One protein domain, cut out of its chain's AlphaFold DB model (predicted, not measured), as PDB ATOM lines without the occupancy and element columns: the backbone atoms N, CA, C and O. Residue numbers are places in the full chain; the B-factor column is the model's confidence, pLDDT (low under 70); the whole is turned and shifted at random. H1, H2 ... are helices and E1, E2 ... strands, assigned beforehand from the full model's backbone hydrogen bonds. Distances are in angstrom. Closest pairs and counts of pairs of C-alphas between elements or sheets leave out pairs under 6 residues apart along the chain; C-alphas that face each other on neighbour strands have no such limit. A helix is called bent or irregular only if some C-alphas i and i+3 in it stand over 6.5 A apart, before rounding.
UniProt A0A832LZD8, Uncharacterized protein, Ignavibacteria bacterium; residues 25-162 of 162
ATOM      1  N   GLY A  25     -11.183  40.579  18.534       44.56
ATOM      2  CA  GLY A  25     -12.303  41.443  18.907       44.56
ATOM      3  C   GLY A  25     -11.787  42.807  19.349       44.56
ATOM      4  O   GLY A  25     -11.346  42.939  20.485       44.56
ATOM      5  N   ALA A  26     -11.824  43.806  18.466       44.62
ATOM      6  CA  ALA A  26     -11.574  45.196  18.839       44.62
ATOM      7  C   ALA A  26     -12.482  46.137  18.030       44.62
ATOM      8  O   ALA A  26     -12.325  46.274  16.820       44.62
ATOM      9  N   ASN A  27     -13.430  46.773  18.723       44.38
ATOM     10  CA  ASN A  27     -14.035  48.052  18.361       44.38
ATOM     11  C   ASN A  27     -14.020  48.918  19.628       44.38
ATOM     12  O   ASN A  27     -14.301  48.427  20.719       44.38
ATOM     13  N   GLU A  28     -13.769  50.221  19.501       42.59
ATOM     14  CA  GLU A  28     -13.770  51.176  20.624       42.59
ATOM     15  C   GLU A  28     -15.112  51.223  21.402       42.59
ATOM     16  O   GLU A  28     -15.151  51.673  22.553       42.59
ATOM     17  N   SER A  29     -16.204  50.729  20.795       50.50
ATOM     18  CA  SER A  29     -17.530  50.564  21.413       50.50
ATOM     19  C   SER A  29     -17.643  49.362  22.351       50.50
ATOM     20  O   SER A  29     -18.533  49.354  23.199       50.50
ATOM     21  N   ASP A  30     -16.737  48.390  22.250       60.59
ATOM     22  CA  ASP A  30     -16.885  47.073  22.871       60.59
ATOM     23  C   ASP A  30     -15.864  46.910  24.006       60.59
ATOM     24  O   ASP A  30     -15.111  45.949  24.098       60.59
ATOM     25  N   ASN A  31     -15.793  47.915  24.879       78.44
ATOM     26  CA  ASN A  31     -15.068  47.796  26.137       78.44
ATOM     27  C   ASN A  31     -15.812  46.796  27.035       78.44
ATOM     28  O   ASN A  31     -16.970  47.038  27.378       78.44
ATOM     29  N   TYR A  32     -15.144  45.728  27.466       89.12
ATOM     30  CA  TYR A  32     -15.765  44.696  28.295       89.12
ATOM     31  C   TYR A  32     -15.368  44.877  29.758       89.12
ATOM     32  O   TYR A  32     -14.191  45.072  30.078       89.12
ATOM     33  N   ASP A  33     -16.329  44.792  30.676       93.94
ATOM     34  CA  ASP A  33     -15.974  44.449  32.049       93.94
ATOM     35  C   ASP A  33     -15.484  42.990  32.116       93.94
ATOM     36  O   ASP A  33     -15.565  42.227  31.149       93.94
ATOM     37  N   VAL A  34     -14.903  42.614  33.254       94.12
ATOM     38  CA  VAL A  34     -14.300  41.284  33.421       94.12
ATOM     39  C   VAL A  34     -15.340  40.173  33.262       94.12
ATOM     40  O   VAL A  34     -15.037  39.158  32.649       94.12
ATOM     41  N   GLU A  35     -16.559  40.364  33.765       94.88
ATOM     42  CA  GLU A  35     -17.631  39.362  33.690       94.88
ATOM     43  C   GLU A  35     -18.075  39.116  32.243       94.88
ATOM     44  O   GLU A  35     -18.149  37.967  31.799       94.88
ATOM     45  N   THR A  36     -18.284  40.190  31.481       94.69
ATOM     46  CA  THR A  36     -18.641  40.119  30.060       94.69
ATOM     47  C   THR A  36     -17.529  39.444  29.264       94.69
ATOM     48  O   THR A  36     -17.794  38.541  28.476       94.69
ATOM     49  N   PHE A  37     -16.273  39.831  29.510       95.25
ATOM     50  CA  PHE A  37     -15.120  39.228  28.846       95.25
ATOM     51  C   PHE A  37     -15.013  37.722  29.124       95.25
ATOM     52  O   PHE A  37     -14.843  36.935  28.198       95.25
ATOM     53  N   LEU A  38     -15.139  37.305  30.386       94.94
ATOM     54  CA  LEU A  38     -15.085  35.889  30.760       94.94
ATOM     55  C   LEU A  38     -16.237  35.087  30.145       94.94
ATOM     56  O   LEU A  38     -16.010  33.971  29.691       94.94
ATOM     57  N   SER A  39     -17.433  35.674  30.057       94.25
ATOM     58  CA  SER A  39     -18.586  35.039  29.405       94.25
ATOM     59  C   SER A  39     -18.337  34.785  27.915       94.25
ATOM     60  O   SER A  39     -18.740  33.751  27.396       94.25
ATOM     61  N   MET A  40     -17.621  35.683  27.226       93.31
ATOM     62  CA  MET A  40     -17.217  35.452  25.832       93.31
ATOM     63  C   MET A  40     -16.234  34.283  25.709       93.31
ATOM     64  O   MET A  40     -16.297  33.527  24.744       93.31
ATOM     65  N   LEU A  41     -15.316  34.137  26.670       92.44
ATOM     66  CA  LEU A  41     -14.356  33.031  26.675       92.44
ATOM     67  C   LEU A  41     -15.020  31.676  26.949       92.44
ATOM     68  O   LEU A  41     -14.554  30.663  26.428       92.44
ATOM     69  N   ASP A  42     -16.089  31.652  27.743       90.62
ATOM     70  CA  ASP A  42     -16.830  30.435  28.103       90.62
ATOM     71  C   ASP A  42     -17.446  29.724  26.884       90.62
ATOM     72  O   ASP A  42     -17.614  28.506  26.878       90.62
ATOM     73  N   GLU A  43     -17.685  30.447  25.783       88.88
ATOM     74  CA  GLU A  43     -18.167  29.851  24.530       88.88
ATOM     75  C   GLU A  43     -17.160  28.878  23.889       88.88
ATOM     76  O   GLU A  43     -17.544  28.033  23.073       88.88
ATOM     77  N   PHE A  44     -15.871  28.986  24.225       88.25
ATOM     78  CA  PHE A  44     -14.811  28.201  23.583       88.25
ATOM     79  C   PHE A  44     -13.731  27.659  24.527       88.25
ATOM     80  O   PHE A  44     -12.902  26.851  24.096       88.25
ATOM     81  N   LEU A  45     -13.725  28.049  25.803       90.25
ATOM     82  CA  LEU A  45     -12.837  27.510  26.830       90.25
ATOM     83  C   LEU A  45     -13.628  26.669  27.841       90.25
ATOM     84  O   LEU A  45     -14.740  27.024  28.201       90.25
ATOM     85  N   PRO A  46     -13.053  25.572  28.366       91.44
ATOM     86  CA  PRO A  46     -13.633  24.874  29.507       91.44
ATOM     87  C   PRO A  46     -13.830  25.812  30.708       91.44
ATOM     88  O   PRO A  46     -12.883  26.498  31.089       91.44
ATOM     89  N   GLU A  47     -14.989  25.731  31.367       92.12
ATOM     90  CA  GLU A  47     -15.378  26.516  32.558       92.12
ATOM     91  C   GLU A  47     -14.240  26.659  33.585       92.12
ATOM     92  O   GLU A  47     -13.877  27.754  33.996       92.12
ATOM     93  N   ARG A  48     -13.547  25.564  33.912       93.00
ATOM     94  CA  ARG A  48     -12.404  25.571  34.848       93.00
ATOM     95  C   ARG A  48     -11.250  26.511  34.460       93.00
ATOM     96  O   ARG A  48     -10.534  26.989  35.337       93.00
ATOM     97  N   LEU A  49     -11.020  26.735  33.163       94.12
ATOM     98  CA  LEU A  49     -10.027  27.696  32.678       94.12
ATOM     99  C   LEU A  49     -10.554  29.125  32.812       94.12
ATOM    100  O   LEU A  49      -9.784  30.013  33.170       94.12
ATOM    101  N   VAL A  50     -11.849  29.333  32.573       94.88
ATOM    102  CA  VAL A  50     -12.525  30.621  32.778       94.88
ATOM    103  C   VAL A  50     -12.483  31.008  34.259       94.88
ATOM    104  O   VAL A  50     -12.011  32.095  34.590       94.88
ATOM    105  N   ASP A  51     -12.819  30.088  35.165       94.88
ATOM    106  CA  ASP A  51     -12.693  30.266  36.618       94.88
ATOM    107  C   ASP A  51     -11.253  30.583  37.037       94.88
ATOM    108  O   ASP A  51     -10.981  31.444  37.883       94.88
ATOM    109  N   ASN A  52     -10.288  29.886  36.438       95.56
ATOM    110  CA  ASN A  52      -8.878  30.136  36.688       95.56
ATOM    111  C   ASN A  52      -8.443  31.541  36.222       95.56
ATOM    112  O   ASN A  52      -7.636  32.173  36.909       95.56
ATOM    113  N   LEU A  53      -8.982  32.048  35.109       95.94
ATOM    114  CA  LEU A  53      -8.740  33.414  34.631       95.94
ATOM    115  C   LEU A  53      -9.417  34.463  35.515       95.94
ATOM    116  O   LEU A  53      -8.789  35.477  35.827       95.94
ATOM    117  N   ALA A  54     -10.644  34.210  35.976       95.38
ATOM    118  CA  ALA A  54     -11.393  35.115  36.851       95.38
ATOM    119  C   ALA A  54     -10.617  35.484  38.126       95.38
ATOM    120  O   ALA A  54     -10.683  36.614  38.602       95.38
ATOM    121  N   ASN A  55      -9.819  34.544  38.641       95.12
ATOM    122  CA  ASN A  55      -8.974  34.745  39.818       95.12
ATOM    123  C   ASN A  55      -7.637  35.455  39.527       95.12
ATOM    124  O   ASN A  55      -6.944  35.867  40.457       95.12
ATOM    125  N   GLN A  56      -7.238  35.570  38.258       96.62
ATOM    126  CA  GLN A  56      -5.955  36.155  37.849       96.62
ATOM    127  C   GLN A  56      -6.092  37.551  37.236       96.62
ATOM    128  O   GLN A  56      -5.157  38.352  37.326       96.62
ATOM    129  N   ILE A  57      -7.232  37.848  36.612       96.50
ATOM    130  CA  ILE A  57      -7.528  39.167  36.055       96.50
ATOM    131  C   ILE A  57      -7.890  40.112  37.211       96.50
ATOM    132  O   ILE A  57      -8.742  39.772  38.032       96.50
ATOM    133  N   PRO A  58      -7.263  41.302  37.321       94.81
ATOM    134  CA  PRO A  58      -7.586  42.223  38.403       94.81
ATOM    135  C   PRO A  58      -9.065  42.635  38.366       94.81
ATOM    136  O   PRO A  58      -9.595  42.900  37.287       94.81
ATOM    137  N   PRO A  59      -9.737  42.759  39.522       90.69
ATOM    138  CA  PRO A  59     -11.122  43.211  39.547       90.69
ATOM    139  C   PRO A  59     -11.221  44.692  39.158       90.69
ATOM    140  O   PRO A  59     -10.271  45.463  39.325       90.69
ATOM    141  N   ASN A  60     -12.406  45.123  38.716       92.31
ATOM    142  CA  ASN A  60     -12.711  46.520  38.366       92.31
ATOM    143  C   ASN A  60     -11.820  47.105  37.254       92.31
ATOM    144  O   ASN A  60     -11.492  48.298  37.264       92.31
ATOM    145  N   VAL A  61     -11.412  46.263  36.306       96.00
ATOM    146  CA  VAL A  61     -10.729  46.682  35.080       96.00
ATOM    147  C   VAL A  61     -11.679  46.615  33.895       96.00
ATOM    148  O   VAL A  61     -12.704  45.939  33.940       96.00
ATOM    149  N   ILE A  62     -11.309  47.320  32.835       95.25
ATOM    150  CA  ILE A  62     -11.970  47.241  31.538       95.25
ATOM    151  C   ILE A  62     -11.010  46.557  30.576       95.25
ATOM    152  O   ILE A  62      -9.910  47.075  30.357       95.25
ATOM    153  N   ILE A  63     -11.418  45.415  30.030       95.44
ATOM    154  CA  ILE A  63     -10.709  44.718  28.960       95.44
ATOM    155  C   ILE A  63     -10.976  45.476  27.664       95.44
ATOM    156  O   ILE A  63     -12.123  45.742  27.311       95.44
ATOM    157  N   VAL A  64      -9.899  45.882  26.996       93.81
ATOM    158  CA  VAL A  64      -9.963  46.745  25.805       93.81
ATOM    159  C   VAL A  64      -9.563  46.017  24.531       93.81
ATOM    160  O   VAL A  64      -9.961  46.426  23.451       93.81
ATOM    161  N   ASN A  65      -8.757  44.963  24.649       93.50
ATOM    162  CA  ASN A  65      -8.358  44.121  23.531       93.50
ATOM    163  C   ASN A  65      -7.915  42.758  24.070       93.50
ATOM    164  O   ASN A  65      -7.443  42.661  25.207       93.50
ATOM    165  N   PHE A  66      -8.025  41.714  23.259       95.62
ATOM    166  CA  PHE A  66      -7.504  40.396  23.583       95.62
ATOM    167  C   PHE A  66      -7.122  39.630  22.317       95.62
ATOM    168  O   PHE A  66      -7.598  39.912  21.220       95.62
ATOM    169  N   GLY A  67      -6.239  38.652  22.478       94.62
ATOM    170  CA  GLY A  67      -5.852  37.724  21.426       94.62
ATOM    171  C   GLY A  67      -5.779  36.309  21.975       94.62
ATOM    172  O   GLY A  67      -5.231  36.095  23.056       94.62
ATOM    173  N   VAL A  68      -6.322  35.356  21.219       95.12
ATOM    174  CA  VAL A  68      -6.286  33.923  21.537       95.12
ATOM    175  C   VAL A  68      -5.563  33.181  20.418       95.12
ATOM    176  O   VAL A  68      -5.822  33.423  19.238       95.12
ATOM    177  N   GLY A  69      -4.654  32.278  20.775       94.75
ATOM    178  CA  GLY A  69      -3.919  31.452  19.815       94.75
ATOM    179  C   GLY A  69      -2.764  30.703  20.468       94.75
ATOM    180  O   GLY A  69      -2.444  30.960  21.616       94.75
ATOM    181  N   ASP A  70      -2.133  29.785  19.740       96.00
ATOM    182  CA  ASP A  70      -1.011  28.985  20.248       96.00
ATOM    183  C   ASP A  70       0.335  29.683  19.955       96.00
ATOM    184  O   ASP A  70       0.815  29.697  18.814       96.00
ATOM    185  N   PHE A  71       0.945  30.290  20.979       96.69
ATOM    186  CA  PHE A  71       2.322  30.805  20.926       96.69
ATOM    187  C   PHE A  71       3.287  30.050  21.858       96.69
ATOM    188  O   PHE A  71       4.495  30.320  21.841       96.69
ATOM    189  N   SER A  72       2.782  29.104  22.645       96.56
ATOM    190  CA  SER A  72       3.534  28.233  23.550       96.56
ATOM    191  C   SER A  72       3.976  26.912  22.913       96.56
ATOM    192  O   SER A  72       4.924  26.295  23.408       96.56
ATOM    193  N   LYS A  73       3.418  26.564  21.744       94.81
ATOM    194  CA  LYS A  73       3.745  25.401  20.896       94.81
ATOM    195  C   LYS A  73       3.205  24.075  21.419       94.81
ATOM    196  O   LYS A  73       3.767  23.024  21.096       94.81
ATOM    197  N   ASP A  74       2.150  24.109  22.219       93.88
ATOM    198  CA  ASP A  74       1.540  22.923  22.823       93.88
ATOM    199  C   ASP A  74       0.155  22.582  22.246       93.88
ATOM    200  O   ASP A  74      -0.475  21.618  22.684       93.88
ATOM    201  N   SER A  75      -0.279  23.304  21.203       93.06
ATOM    202  CA  SER A  75      -1.601  23.174  20.573       93.06
ATOM    203  C   SER A  75      -2.780  23.531  21.483       93.06
ATOM    204  O   SER A  75      -3.928  23.247  21.125       93.06
ATOM    205  N   LEU A  76      -2.530  24.154  22.635       93.75
ATOM    206  CA  LEU A  76      -3.550  24.713  23.509       93.75
ATOM    207  C   LEU A  76      -3.673  26.226  23.264       93.75
ATOM    208  O   LEU A  76      -2.710  26.886  22.875       93.75
ATOM    209  N   PRO A  77      -4.878  26.802  23.424       94.19
ATOM    210  CA  PRO A  77      -5.058  28.233  23.247       94.19
ATOM    211  C   PRO A  77      -4.381  28.981  24.396       94.19
ATOM    212  O   PRO A  77      -4.754  28.803  25.556       94.19
ATOM    213  N   ASP A  78      -3.428  29.839  24.058       96.81
ATOM    214  CA  ASP A  78      -2.890  30.853  24.952       96.81
ATOM    215  C   ASP A  78      -3.707  32.145  24.836       96.81
ATOM    216  O   ASP A  78      -4.459  32.350  23.876       96.81
ATOM    217  N   LEU A  79      -3.550  33.041  25.811       97.38
ATOM    218  CA  LEU A  79      -4.334  34.267  25.904       97.38
ATOM    219  C   LEU A  79      -3.435  35.470  26.186       97.38
ATOM    220  O   LEU A  79      -2.616  35.465  27.101       97.38
ATOM    221  N   VAL A  80      -3.642  36.550  25.447       98.25
ATOM    222  CA  VAL A  80      -3.117  37.876  25.778       98.25
ATOM    223  C   VAL A  80      -4.286  38.837  25.941       98.25
ATOM    224  O   VAL A  80      -5.223  38.815  25.147       98.25
ATOM    225  N   ILE A  81      -4.245  39.677  26.974       97.44
ATOM    226  CA  ILE A  81      -5.257  40.712  27.211       97.44
ATOM    227  C   ILE A  81      -4.592  42.068  27.383       97.44
ATOM    228  O   ILE A  81      -3.535  42.168  28.004       97.44
ATOM    229  N   ALA A  82      -5.242  43.117  26.893       97.56
ATOM    230  CA  ALA A  82      -5.008  44.494  27.297       97.56
ATOM    231  C   ALA A  82      -6.172  44.955  28.174       97.56
ATOM    232  O   ALA A  82      -7.339  44.740  27.842       97.56
ATOM    233  N   TYR A  83      -5.863  45.645  29.267       96.75
ATOM    234  CA  TYR A  83      -6.871  46.277  30.107       96.75
ATOM    235  C   TYR A  83      -6.455  47.677  30.556       96.75
ATOM    236  O   TYR A  83      -5.271  48.030  30.602       96.75
ATOM    237  N   LYS A  84      -7.451  48.472  30.950       95.62
ATOM    238  CA  LYS A  84      -7.273  49.767  31.615       95.62
ATOM    239  C   LYS A  84      -7.997  49.805  32.955       95.62
ATOM    240  O   LYS A  84      -8.971  49.091  33.183       95.62
ATOM    241  N   ASN A  85      -7.535  50.679  33.837       94.44
ATOM    242  CA  ASN A  85      -8.227  51.021  35.073       94.44
ATOM    243  C   ASN A  85      -7.986  52.503  35.403       94.44
ATOM    244  O   ASN A  85      -7.266  53.202  34.692       94.44
ATOM    245  N   LYS A  86      -8.580  52.984  36.498       92.50
ATOM    246  CA  LYS A  86      -8.491  54.395  36.908       92.50
ATOM    247  C   LYS A  86      -7.105  54.824  37.408       92.50
ATOM    248  O   LYS A  86      -6.889  56.018  37.575       92.50
ATOM    249  N   THR A  87      -6.203  53.887  37.703       94.25
ATOM    250  CA  THR A  87      -4.872  54.195  38.252       94.25
ATOM    251  C   THR A  87      -3.798  54.310  37.173       94.25
ATOM    252  O   THR A  87      -2.728  54.855  37.440       94.25
ATOM    253  N   LEU A  88      -4.072  53.827  35.958       93.81
ATOM    254  CA  LEU A  88      -3.164  53.945  34.822       93.81
ATOM    255  C   LEU A  88      -3.236  55.341  34.176       93.81
ATOM    256  O   LEU A  88      -4.295  55.976  34.180       93.81
ATOM    257  N   PRO A  89      -2.133  55.821  33.572       95.44
ATOM    258  CA  PRO A  89      -2.168  57.001  32.716       95.44
ATOM    259  C   PRO A  89      -3.204  56.856  31.593       95.44
ATOM    260  O   PRO A  89      -3.410  55.759  31.076       95.44
ATOM    261  N   LYS A  90      -3.807  57.978  31.173       91.38
ATOM    262  CA  LYS A  90      -4.921  58.021  30.202       91.38
ATOM    263  C   LYS A  90      -4.703  57.132  28.969       91.38
ATOM    264  O   LYS A  90      -5.614  56.412  28.576       91.38
ATOM    265  N   ASN A  91      -3.497  57.169  28.403       94.94
ATOM    266  CA  ASN A  91      -3.163  56.469  27.165       94.94
ATOM    267  C   ASN A  91      -2.270  55.243  27.405       94.94
ATOM    268  O   ASN A  91      -1.312  54.992  26.676       94.94
ATOM    269  N   THR A  92      -2.494  54.532  28.505       96.62
ATOM    270  CA  THR A  92      -1.701  53.360  28.874       96.62
ATOM    271  C   THR A  92      -2.607  52.202  29.233       96.62
ATOM    272  O   THR A  92      -3.506  52.330  30.063       96.62
ATOM    273  N   TYR A  93      -2.313  51.054  28.636       97.31
ATOM    274  CA  TYR A  93      -2.885  49.769  28.986       97.31
ATOM    275  C   TYR A  93      -1.860  48.914  29.701       97.31
ATOM    276  O   TYR A  93      -0.648  49.037  29.503       97.31
ATOM    277  N   LYS A  94      -2.376  48.028  30.538       98.12
ATOM    278  CA  LYS A  94      -1.640  46.884  31.043       98.12
ATOM    279  C   LYS A  94      -1.918  45.712  30.123       98.12
ATOM    280  O   LYS A  94      -3.077  45.407  29.861       98.12
ATOM    281  N   VAL A  95      -0.858  45.072  29.652       98.31
ATOM    282  CA  VAL A  95      -0.934  43.842  28.871       98.31
ATOM    283  C   VAL A  95      -0.534  42.686  29.768       98.31
ATOM    284  O   VAL A  95       0.527  42.751  30.389       98.31
ATOM    285  N   ILE A  96      -1.366  41.649  29.845       98.50
ATOM    286  CA  ILE A  96      -1.046  40.392  30.524       98.50
ATOM    287  C   ILE A  96      -0.985  39.276  29.488       98.50
ATOM    288  O   ILE A  96      -1.866  39.166  28.639       98.50
ATOM    289  N   VAL A  97       0.044  38.440  29.593       98.62
ATOM    290  CA  VAL A  97       0.225  37.247  28.766       98.62
ATOM    291  C   VAL A  97       0.035  36.010  29.636       98.62
ATOM    292  O   VAL A  97       0.714  35.846  30.656       98.62
ATOM    293  N   PHE A  98      -0.872  35.141  29.212       98.19
ATOM    294  CA  PHE A  98      -1.205  33.870  29.829       98.19
ATOM    295  C   PHE A  98      -0.866  32.723  28.884       98.19
ATOM    296  O   PHE A  98      -1.179  32.788  27.700       98.19
ATOM    297  N   VAL A  99      -0.269  31.663  29.423       97.88
ATOM    298  CA  VAL A  99       0.013  30.425  28.687       97.88
ATOM    299  C   VAL A  99      -0.778  29.275  29.284       97.88
ATOM    300  O   VAL A  99      -0.866  29.151  30.510       97.88
ATOM    301  N   ASN A 100      -1.327  28.433  28.418       95.94
ATOM    302  CA  ASN A 100      -2.123  27.271  28.779       95.94
ATOM    303  C   ASN A 100      -1.311  25.975  28.647       95.94
ATOM    304  O   ASN A 100      -1.624  25.142  27.815       95.94
ATOM    305  N   GLU A 101      -0.307  25.756  29.507       89.88
ATOM    306  CA  GLU A 101       0.550  24.548  29.419       89.88
ATOM    307  C   GLU A 101      -0.177  23.237  29.776       89.88
ATOM    308  O   GLU A 101       0.372  22.134  29.684       89.88
ATOM    309  N   SER A 102      -1.396  23.342  30.298       87.06
ATOM    310  CA  SER A 102      -2.229  22.204  30.646       87.06
ATOM    311  C   SER A 102      -3.676  22.641  30.612       87.06
ATOM    312  O   SER A 102      -3.993  23.697  31.148       87.06
ATOM    313  N   LEU A 103      -4.575  21.766  30.157       81.06
ATOM    314  CA  LEU A 103      -6.016  22.040  30.113       81.06
ATOM    315  C   LEU A 103      -6.626  22.487  31.469       81.06
ATOM    316  O   LEU A 103      -7.800  22.836  31.512       81.06
ATOM    317  N   ASN A 104      -5.873  22.434  32.575       86.25
ATOM    318  CA  ASN A 104      -6.295  22.749  33.935       86.25
ATOM    319  C   ASN A 104      -6.220  24.223  34.327       86.25
ATOM    320  O   ASN A 104      -7.060  24.647  35.116       86.25
ATOM    321  N   ALA A 105      -5.216  24.969  33.864       93.25
ATOM    322  CA  ALA A 105      -5.001  26.338  34.321       93.25
ATOM    323  C   ALA A 105      -4.107  27.132  33.368       93.25
ATOM    324  O   ALA A 105      -3.097  26.622  32.878       93.25
ATOM    325  N   TYR A 106      -4.424  28.414  33.223       96.25
ATOM    326  CA  TYR A 106      -3.524  29.409  32.671       96.25
ATOM    327  C   TYR A 106      -2.462  29.813  33.691       96.25
ATOM    328  O   TYR A 106      -2.737  30.014  34.877       96.25
ATOM    329  N   THR A 107      -1.246  30.019  33.197       97.06
ATOM    330  CA  THR A 107      -0.148  30.631  33.946       97.06
ATOM    331  C   THR A 107       0.100  32.035  33.415       97.06
ATOM    332  O   THR A 107       0.345  32.203  32.222       97.06
ATOM    333  N   LYS A 108       0.093  33.054  34.283       97.75
ATOM    334  CA  LYS A 108       0.570  34.395  33.918       97.75
ATOM    335  C   LYS A 108       2.089  34.379  33.715       97.75
ATOM    336  O   LYS A 108       2.836  34.178  34.668       97.75
ATOM    337  N   VAL A 109       2.542  34.640  32.491       98.00
ATOM    338  CA  VAL A 109       3.967  34.570  32.101       98.00
ATOM    339  C   VAL A 109       4.587  35.932  31.793       98.00
ATOM    340  O   VAL A 109       5.805  36.035  31.641       98.00
ATOM    341  N   GLY A 110       3.775  36.987  31.714       97.81
ATOM    342  CA  GLY A 110       4.248  38.345  31.481       97.81
ATOM    343  C   GLY A 110       3.194  39.393  31.810       97.81
ATOM    344  O   GLY A 110       1.996  39.148  31.685       97.81
ATOM    345  N   GLU A 111       3.657  40.565  32.237       98.00
ATOM    346  CA  GLU A 111       2.826  41.753  32.418       98.00
ATOM    347  C   GLU A 111       3.657  43.013  32.142       98.00
ATOM    348  O   GLU A 111       4.727  43.189  32.726       98.00
ATOM    349  N   PHE A 112       3.182  43.898  31.267       96.44
ATOM    350  CA  PHE A 112       3.887  45.136  30.905       96.44
ATOM    351  C   PHE A 112       2.912  46.250  30.517       96.44
ATOM    352  O   PHE A 112       1.709  46.035  30.383       96.44
ATOM    353  N   ASN A 113       3.434  47.471  30.403       97.19
ATOM    354  CA  ASN A 113       2.661  48.632  29.978       97.19
ATOM    355  C   ASN A 113       2.804  48.816  28.466       97.19
ATOM    356  O   ASN A 113       3.926  48.837  27.966       97.19
ATOM    357  N   ALA A 114       1.689  49.036  27.782       97.44
ATOM    358  CA  ALA A 114       1.647  49.427  26.379       97.44
ATOM    359  C   ALA A 114       0.953  50.786  26.264       97.44
ATOM    360  O   ALA A 114      -0.081  51.014  26.896       97.44
ATOM    361  N   GLN A 115       1.533  51.708  25.498       97.31
ATOM    362  CA  GLN A 115       0.913  53.007  25.246       97.31
ATOM    363  C   GLN A 115       0.230  53.016  23.885       97.31
ATOM    364  O   GLN A 115       0.657  52.330  22.959       97.31
ATOM    365  N   TRP A 116      -0.795  53.845  23.765       96.06
ATOM    366  CA  TRP A 116      -1.405  54.223  22.497       96.06
ATOM    367  C   TRP A 116      -1.339  55.745  22.331       96.06
ATOM    368  O   TRP A 116      -1.094  56.477  23.296       96.06
ATOM    369  N   ARG A 117      -1.510  56.243  21.109       94.31
ATOM    370  CA  ARG A 117      -1.467  57.679  20.799       94.31
ATOM    371  C   ARG A 117      -2.727  58.113  20.072       94.31
ATOM    372  O   ARG A 117      -3.394  59.026  20.550       94.31
ATOM    373  N   ASP A 118      -3.015  57.472  18.945       89.31
ATOM    374  CA  ASP A 118      -4.058  57.906  18.019       89.31
ATOM    375  C   ASP A 118      -5.395  57.276  18.402       89.31
ATOM    376  O   ASP A 118      -6.378  57.989  18.603       89.31
ATOM    377  N   THR A 119      -5.406  55.953  18.567       89.38
ATOM    378  CA  THR A 119      -6.583  55.187  18.988       89.38
ATOM    379  C   THR A 119      -6.176  54.080  19.962       89.38
ATOM    380  O   THR A 119      -5.035  53.613  19.917       89.38
ATOM    381  N   PRO A 120      -7.089  53.617  20.835       86.56
ATOM    382  CA  PRO A 120      -6.928  52.388  21.617       86.56
ATOM    383  C   PRO A 120      -6.348  51.199  20.841       86.56
ATOM    384  O   PRO A 120      -5.529  50.458  21.388       86.56
ATOM    385  N   ASP A 121      -6.717  51.070  19.565       88.19
ATOM    386  CA  ASP A 121      -6.312  49.972  18.679       88.19
ATOM    387  C   ASP A 121      -4.829  50.008  18.288       88.19
ATOM    388  O   ASP A 121      -4.315  49.037  17.733       88.19
ATOM    389  N   ASP A 122      -4.100  51.084  18.616       94.06
ATOM    390  CA  ASP A 122      -2.638  51.088  18.519       94.06
ATOM    391  C   ASP A 122      -2.027  49.924  19.332       94.06
ATOM    392  O   ASP A 122      -0.971  49.398  18.960       94.06
ATOM    393  N   VAL A 123      -2.681  49.518  20.435       96.56
ATOM    394  CA  VAL A 123      -2.324  48.316  21.200       96.56
ATOM    395  C   VAL A 123      -3.062  47.111  20.632       96.56
ATOM    396  O   VAL A 123      -4.210  46.832  20.987       96.56
ATOM    397  N   GLY A 124      -2.373  46.385  19.761       96.12
ATOM    398  CA  GLY A 124      -2.894  45.230  19.043       96.12
ATOM    399  C   GLY A 124      -2.058  43.982  19.282       96.12
ATOM    400  O   GLY A 124      -0.886  44.050  19.664       96.12
ATOM    401  N   PHE A 125      -2.672  42.831  19.025       97.25
ATOM    402  CA  PHE A 125      -2.047  41.525  19.180       97.25
ATOM    403  C   PHE A 125      -2.134  40.737  17.881       97.25
ATOM    404  O   PHE A 125      -3.178  40.697  17.234       97.25
ATOM    405  N   ALA A 126      -1.049  40.060  17.526       97.12
ATOM    406  CA  ALA A 126      -1.065  39.049  16.482       97.12
ATOM    407  C   ALA A 126      -0.308  37.816  16.960       97.12
ATOM    408  O   ALA A 126       0.759  37.924  17.559       97.12
ATOM    409  N   ILE A 127      -0.848  36.635  16.678       96.56
ATOM    410  CA  ILE A 127      -0.189  35.363  16.974       96.56
ATOM    411  C   ILE A 127       0.098  34.688  15.643       96.56
ATOM    412  O   ILE A 127      -0.820  34.414  14.867       96.56
ATOM    413  N   LYS A 128       1.382  34.483  15.347       95.06
ATOM    414  CA  LYS A 128       1.836  33.916  14.075       95.06
ATOM    415  C   LYS A 128       3.170  33.207  14.258       95.06
ATOM    416  O   LYS A 128       4.031  33.700  14.978       95.06
ATOM    417  N   ASP A 129       3.351  32.073  13.586       95.00
ATOM    418  CA  ASP A 129       4.600  31.300  13.609       95.00
ATOM    419  C   ASP A 129       5.079  31.009  15.044       95.00
ATOM    420  O   ASP A 129       6.269  31.103  15.353       95.00
ATOM    421  N   GLN A 130       4.122  30.688  15.929       95.56
ATOM    422  CA  GLN A 130       4.346  30.410  17.352       95.56
ATOM    423  C   GLN A 130       5.041  31.563  18.100       95.56
ATOM    424  O   GLN A 130       5.911  31.359  18.951       95.56
ATOM    425  N   LYS A 131       4.696  32.795  17.726       97.81
ATOM    426  CA  LYS A 131       5.153  34.028  18.361       97.81
ATOM    427  C   LYS A 131       3.962  34.921  18.648       97.81
ATOM    428  O   LYS A 131       3.042  35.017  17.834       97.81
ATOM    429  N   LEU A 132       4.037  35.608  19.779       98.50
ATOM    430  CA  LEU A 132       3.149  36.707  20.121       98.50
ATOM    431  C   LEU A 132       3.784  38.011  19.637       98.50
ATOM    432  O   LEU A 132       4.909  38.329  20.017       98.50
ATOM    433  N   TYR A 133       3.062  38.764  18.822       98.31
ATOM    434  CA  TYR A 133       3.419  40.106  18.385       98.31
ATOM    435  C   TYR A 133       2.500  41.114  19.053       98.31
ATOM    436  O   TYR A 133       1.293  40.887  19.156       98.31
ATOM    437  N   ILE A 134       3.081  42.226  19.481       98.12
ATOM    438  CA  ILE A 134       2.376  43.300  20.168       98.12
ATOM    439  C   ILE A 134       2.742  44.609  19.490       98.12
ATOM    440  O   ILE A 134       3.921  44.962  19.421       98.12
ATOM    441  N   SER A 135       1.735  45.314  18.983       98.25
ATOM    442  CA  SER A 135       1.894  46.697  18.549       98.25
ATOM    443  C   SER A 135       1.615  47.637  19.714       98.25
ATOM    444  O   SER A 135       0.816  47.338  20.600       98.25
ATOM    445  N   SER A 136       2.301  48.770  19.736       98.00
ATOM    446  CA  SER A 136       2.023  49.876  20.646       98.00
ATOM    447  C   SER A 136       2.660  51.163  20.120       98.00
ATOM    448  O   SER A 136       3.275  51.196  19.047       98.00
ATOM    449  N   ARG A 137       2.540  52.243  20.890       97.44
ATOM    450  CA  ARG A 137       3.217  53.515  20.648       97.44
ATOM    451  C   ARG A 137       4.268  53.798  21.702       97.44
ATOM    452  O   ARG A 137       4.127  53.443  22.868       97.44
ATOM    453  N   LYS A 138       5.296  54.538  21.301       95.06
ATOM    454  CA  LYS A 138       6.202  55.236  22.213       95.06
ATOM    455  C   LYS A 138       6.376  56.660  21.712       95.06
ATOM    456  O   LYS A 138       7.176  56.914  20.810       95.06
ATOM    457  N   SER A 139       5.617  57.586  22.302       92.50
ATOM    458  CA  SER A 139       5.423  58.928  21.736       92.50
ATOM    459  C   SER A 139       4.913  58.808  20.291       92.50
ATOM    460  O   SER A 139       3.930  58.112  20.059       92.50
ATOM    461  N   GLU A 140       5.580  59.436  19.325       94.69
ATOM    462  CA  GLU A 140       5.121  59.480  17.937       94.69
ATOM    463  C   GLU A 140       5.418  58.206  17.131       94.69
ATOM    464  O   GLU A 140       4.959  58.070  15.997       94.69
ATOM    465  N   LYS A 141       6.206  57.291  17.701       97.19
ATOM    466  CA  LYS A 141       6.744  56.131  16.992       97.19
ATOM    467  C   LYS A 141       5.909  54.888  17.224       97.19
ATOM    468  O   LYS A 141       5.449  54.643  18.345       97.19
ATOM    469  N   TRP A 142       5.763  54.092  16.173       97.81
ATOM    470  CA  TRP A 142       5.242  52.739  16.296       97.81
ATOM    471  C   TRP A 142       6.291  51.839  16.925       97.81
ATOM    472  O   TRP A 142       7.477  51.957  16.621       97.81
ATOM    473  N   VAL A 143       5.848  50.940  17.793       98.12
ATOM    474  CA  VAL A 143       6.681  49.911  18.406       98.12
ATOM    475  C   VAL A 143       6.028  48.563  18.144       98.12
ATOM    476  O   VAL A 143       4.866  48.365  18.495       98.12
ATOM    477  N   PHE A 144       6.781  47.644  17.548       98.19
ATOM    478  CA  PHE A 144       6.366  46.261  17.334       98.19
ATOM    479  C   PHE A 144       7.319  45.337  18.077       98.19
ATOM    480  O   PHE A 144       8.511  45.274  17.771       98.19
ATOM    481  N   GLU A 145       6.796  44.627  19.066       98.50
ATOM    482  CA  GLU A 145       7.559  43.683  19.873       98.50
ATOM    483  C   GLU A 145       7.116  42.260  19.562       98.50
ATOM    484  O   GLU A 145       5.923  41.982  19.451       98.50
ATOM    485  N   SER A 146       8.078  41.349  19.417       98.44
ATOM    486  CA  SER A 146       7.799  39.923  19.240       98.44
ATOM    487  C   SER A 146       8.334  39.120  20.413       98.44
ATOM    488  O   SER A 146       9.454  39.332  20.877       98.44
ATOM    489  N   TYR A 147       7.540  38.165  20.874       98.62
ATOM    490  CA  TYR A 147       7.833  37.334  22.026       98.62
ATOM    491  C   TYR A 147       7.726  35.863  21.654       98.62
ATOM    492  O   TYR A 147       6.848  35.444  20.899       98.62
ATOM    493  N   THR A 148       8.611  35.068  22.243       98.25
ATOM    494  CA  THR A 148       8.514  33.608  22.248       98.25
ATOM    495  C   THR A 148       8.386  33.124  23.675       98.25
ATOM    496  O   THR A 148       9.069  33.640  24.567       98.25
ATOM    497  N   TYR A 149       7.591  32.084  23.872       98.19
ATOM    498  CA  TYR A 149       7.549  31.359  25.126       98.19
ATOM    499  C   TYR A 149       8.367  30.068  25.022       98.19
ATOM    500  O   TYR A 149       8.235  29.303  24.070       98.19
ATOM    501  N   SER A 150       9.270  29.847  25.977       96.38
ATOM    502  CA  SER A 150      10.013  28.589  26.105       96.38
ATOM    503  C   SER A 150      10.523  28.428  27.530       96.38
ATOM    504  O   SER A 150      10.804  29.426  28.195       96.38
ATOM    505  N   ASN A 151      10.661  27.188  28.009       95.06
ATOM    506  CA  ASN A 151      11.189  26.892  29.348       95.06
ATOM    507  C   ASN A 151      10.516  27.721  30.456       95.06
ATOM    508  O   ASN A 151      11.190  28.273  31.327       95.06
ATOM    509  N   LYS A 152       9.186  27.846  30.392       94.75
ATOM    510  CA  LYS A 152       8.385  28.625  31.346       94.75
ATOM    511  C   LYS A 152       8.685  30.120  31.397       94.75
ATOM    512  O   LYS A 152       8.441  30.777  32.407       94.75
ATOM    513  N   LYS A 153       9.227  30.672  30.311       96.81
ATOM    514  CA  LYS A 153       9.642  32.068  30.237       96.81
ATOM    515  C   LYS A 153       9.227  32.713  28.922       96.81
ATOM    516  O   LYS A 153       9.614  32.268  27.840       96.81
ATOM    517  N   LEU A 154       8.510  33.828  29.034       98.06
ATOM    518  CA  LEU A 154       8.278  34.745  27.925       98.06
ATOM    519  C   LEU A 154       9.550  35.570  27.680       98.06
ATOM    520  O   LEU A 154      10.082  36.194  28.599       98.06
ATOM    521  N   THR A 155      10.058  35.557  26.449       98.31
ATOM    522  CA  THR A 155      11.298  36.254  26.080       98.31
ATOM    523  C   THR A 155      11.059  37.144  24.869       98.31
ATOM    524  O   THR A 155      10.698  36.644  23.802       98.31
ATOM    525  N   LEU A 156      11.304  38.448  25.034       98.19
ATOM    526  CA  LEU A 156      11.346  39.418  23.939       98.19
ATOM    527  C   LEU A 156      12.446  39.020  22.948       98.19
ATOM    528  O   LEU A 156      13.593  38.824  23.344       98.19
ATOM    529  N   GLN A 157      12.084  38.885  21.678       98.25
ATOM    530  CA  GLN A 157      12.997  38.525  20.595       98.25
ATOM    531  C   GLN A 157      13.465  39.759  19.831       98.25
ATOM    532  O   GLN A 157      14.663  39.948  19.636       98.25
ATOM    533  N   THR A 158      12.517  40.607  19.432       97.75
ATOM    534  CA  THR A 158      12.782  41.781  18.598       97.75
ATOM    535  C   THR A 158      11.898  42.937  19.034       97.75
ATOM    536  O   THR A 158      10.733  42.718  19.366       97.75
ATOM    537  N   THR A 159      12.446  44.148  18.954       98.06
ATOM    538  CA  THR A 159      11.710  45.412  19.006       98.06
ATOM    539  C   THR A 159      12.003  46.181  17.723       98.06
ATOM    540  O   THR A 159      13.155  46.529  17.460       98.06
ATOM    541  N   GLU A 160      10.973  46.461  16.934       97.31
ATOM    542  CA  GLU A 160      11.058  47.321  15.755       97.31
ATOM    543  C   GLU A 160      10.392  48.659  16.059       97.31
ATOM    544  O   GLU A 160       9.325  48.700  16.674       97.31
ATOM    545  N   ILE A 161      11.035  49.755  15.657       96.25
ATOM    546  CA  ILE A 161      10.548  51.109  15.917       96.25
ATOM    547  C   ILE A 161      10.528  51.885  14.604       96.25
ATOM    548  O   ILE A 161      11.577  52.026  13.971       96.25
ATOM    549  N   TYR A 162       9.357  52.411  14.247       92.69
ATOM    550  CA  TYR A 162       9.127  53.209  13.041       92.69
ATOM    551  C   TYR A 162       8.739  54.640  13.417       92.69
ATOM    552  O   TYR A 162       7.857  54.803  14.295       92.69
TER     553      TYR A 162
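AT A GLANCE: This is residues 25 to 162 of the 162 residues of an uncharacterized protein of Ignavibacteria bacterium (UniProt A0A832LZD8). The picture is a sandwich: two strongly twisted sheets of four strands each, E1 to E4 and E5 to E8, lie face to face and come close at both edges, E1 by E5 and E4 by E8. A hairpin of two short helices, H1 and H2, packs on the sheet E1 E2 E3 E4 on the side away from the other sheet. The printed part has 138 residues, with the named elements H1, H2 and then E1 to E8 in order along the chain, and its class is mostly strand. Each sheet is antiparallel, in the order E1 E2 E3 E4 and E5 E6 E7 E8, and each is a meander, every strand the antiparallel neighbour of the one before. The whole is compact, with a radius of gyration of the C-alphas of 14.4 A, and rounded, spanning 41 by 31 by 22 A.

IN THESE COORDINATES: Begin with the first sheet: find C-alpha 62 at (-11.970, 47.241, 31.538), where E1, residues 62 to 69, sets out for 21.2 A, bending by 54 degrees at residue 65. E2, residues 78 to 84, comes back over 20.5 A. E3, residues 92 to 102, runs 31.2 A, and E4, residues 105 to 115, runs 28.8 A and bends by 55 degrees at residue 109. In the second sheet look for E5, residues 124 to 128, E6, residues 131 to 138, and E7, residues 141 to 150, which is 29.2 A long. E8, residues 153 to 161, runs 23.8 A and ends with C-alpha 161 at (10.548, 51.109, 15.917). Before the sheets comes H1, residues 34 to 42, beginning with C-alpha 34 at (-14.300, 41.284, 33.421), and then H2, residues 47 to 54; neither is bent.

HOW THE PARTS SIT: In the first sheet, E1 and E2 form a hairpin, with N 64 and O 82 at 2.9 A, within hydrogen-bond range. Between E2 and E3, look at N 81 and O 96, 2.9 A; between E3 and E4, at N 95 and O 112, 2.8 A. The parts of the two sheets that face each other are 10.2 A centre to centre, their best planes 7 degrees apart, and the strands of the one stand at 18 degrees to those of the other. Across the sandwich, the closest C-alphas of E1 and E5 are those of Gly 67 and Phe 125, 5.8 A apart; those of E4 and E8 are of Val 109 and Leu 154, 6.0 A. In the second sheet, N 126 and O 133 of E5 and E6 are 3.0 A apart, N 134 and O 145 of E6 and E7 are 2.9 A apart, and N 146 and O 158 of E7 and E8 are 3.0 A apart. H1 and H2, a helical hairpin, touch, closest at the C-alphas of Leu 38 and Val 50, 6.2 A, at a shallow tilt of 26 degrees, opposite ways. H2 is on the first sheet, over E3 and E4 at a height of 9.7 A; on the local plane it stands at 27 degrees to E3, only just along the strands. H1 is on that sheet too, at a height of 8.2 A, but over none of its strands. In H1 and H2 every O i to N i+4 pair is within hydrogen-bond range.

THE WHOLE: The two C-alphas farthest apart are those of Arg 48 and Glu 140, at 41.7 A. The printed part has no cut, and residue 162 is the chain's last. No link is long; the short link of residues 116 to 123 leads from E4 to E5, from one sheet to the other. Mean pLDDT of the printed part is 93.0, and residues 25 to 30 are under 70.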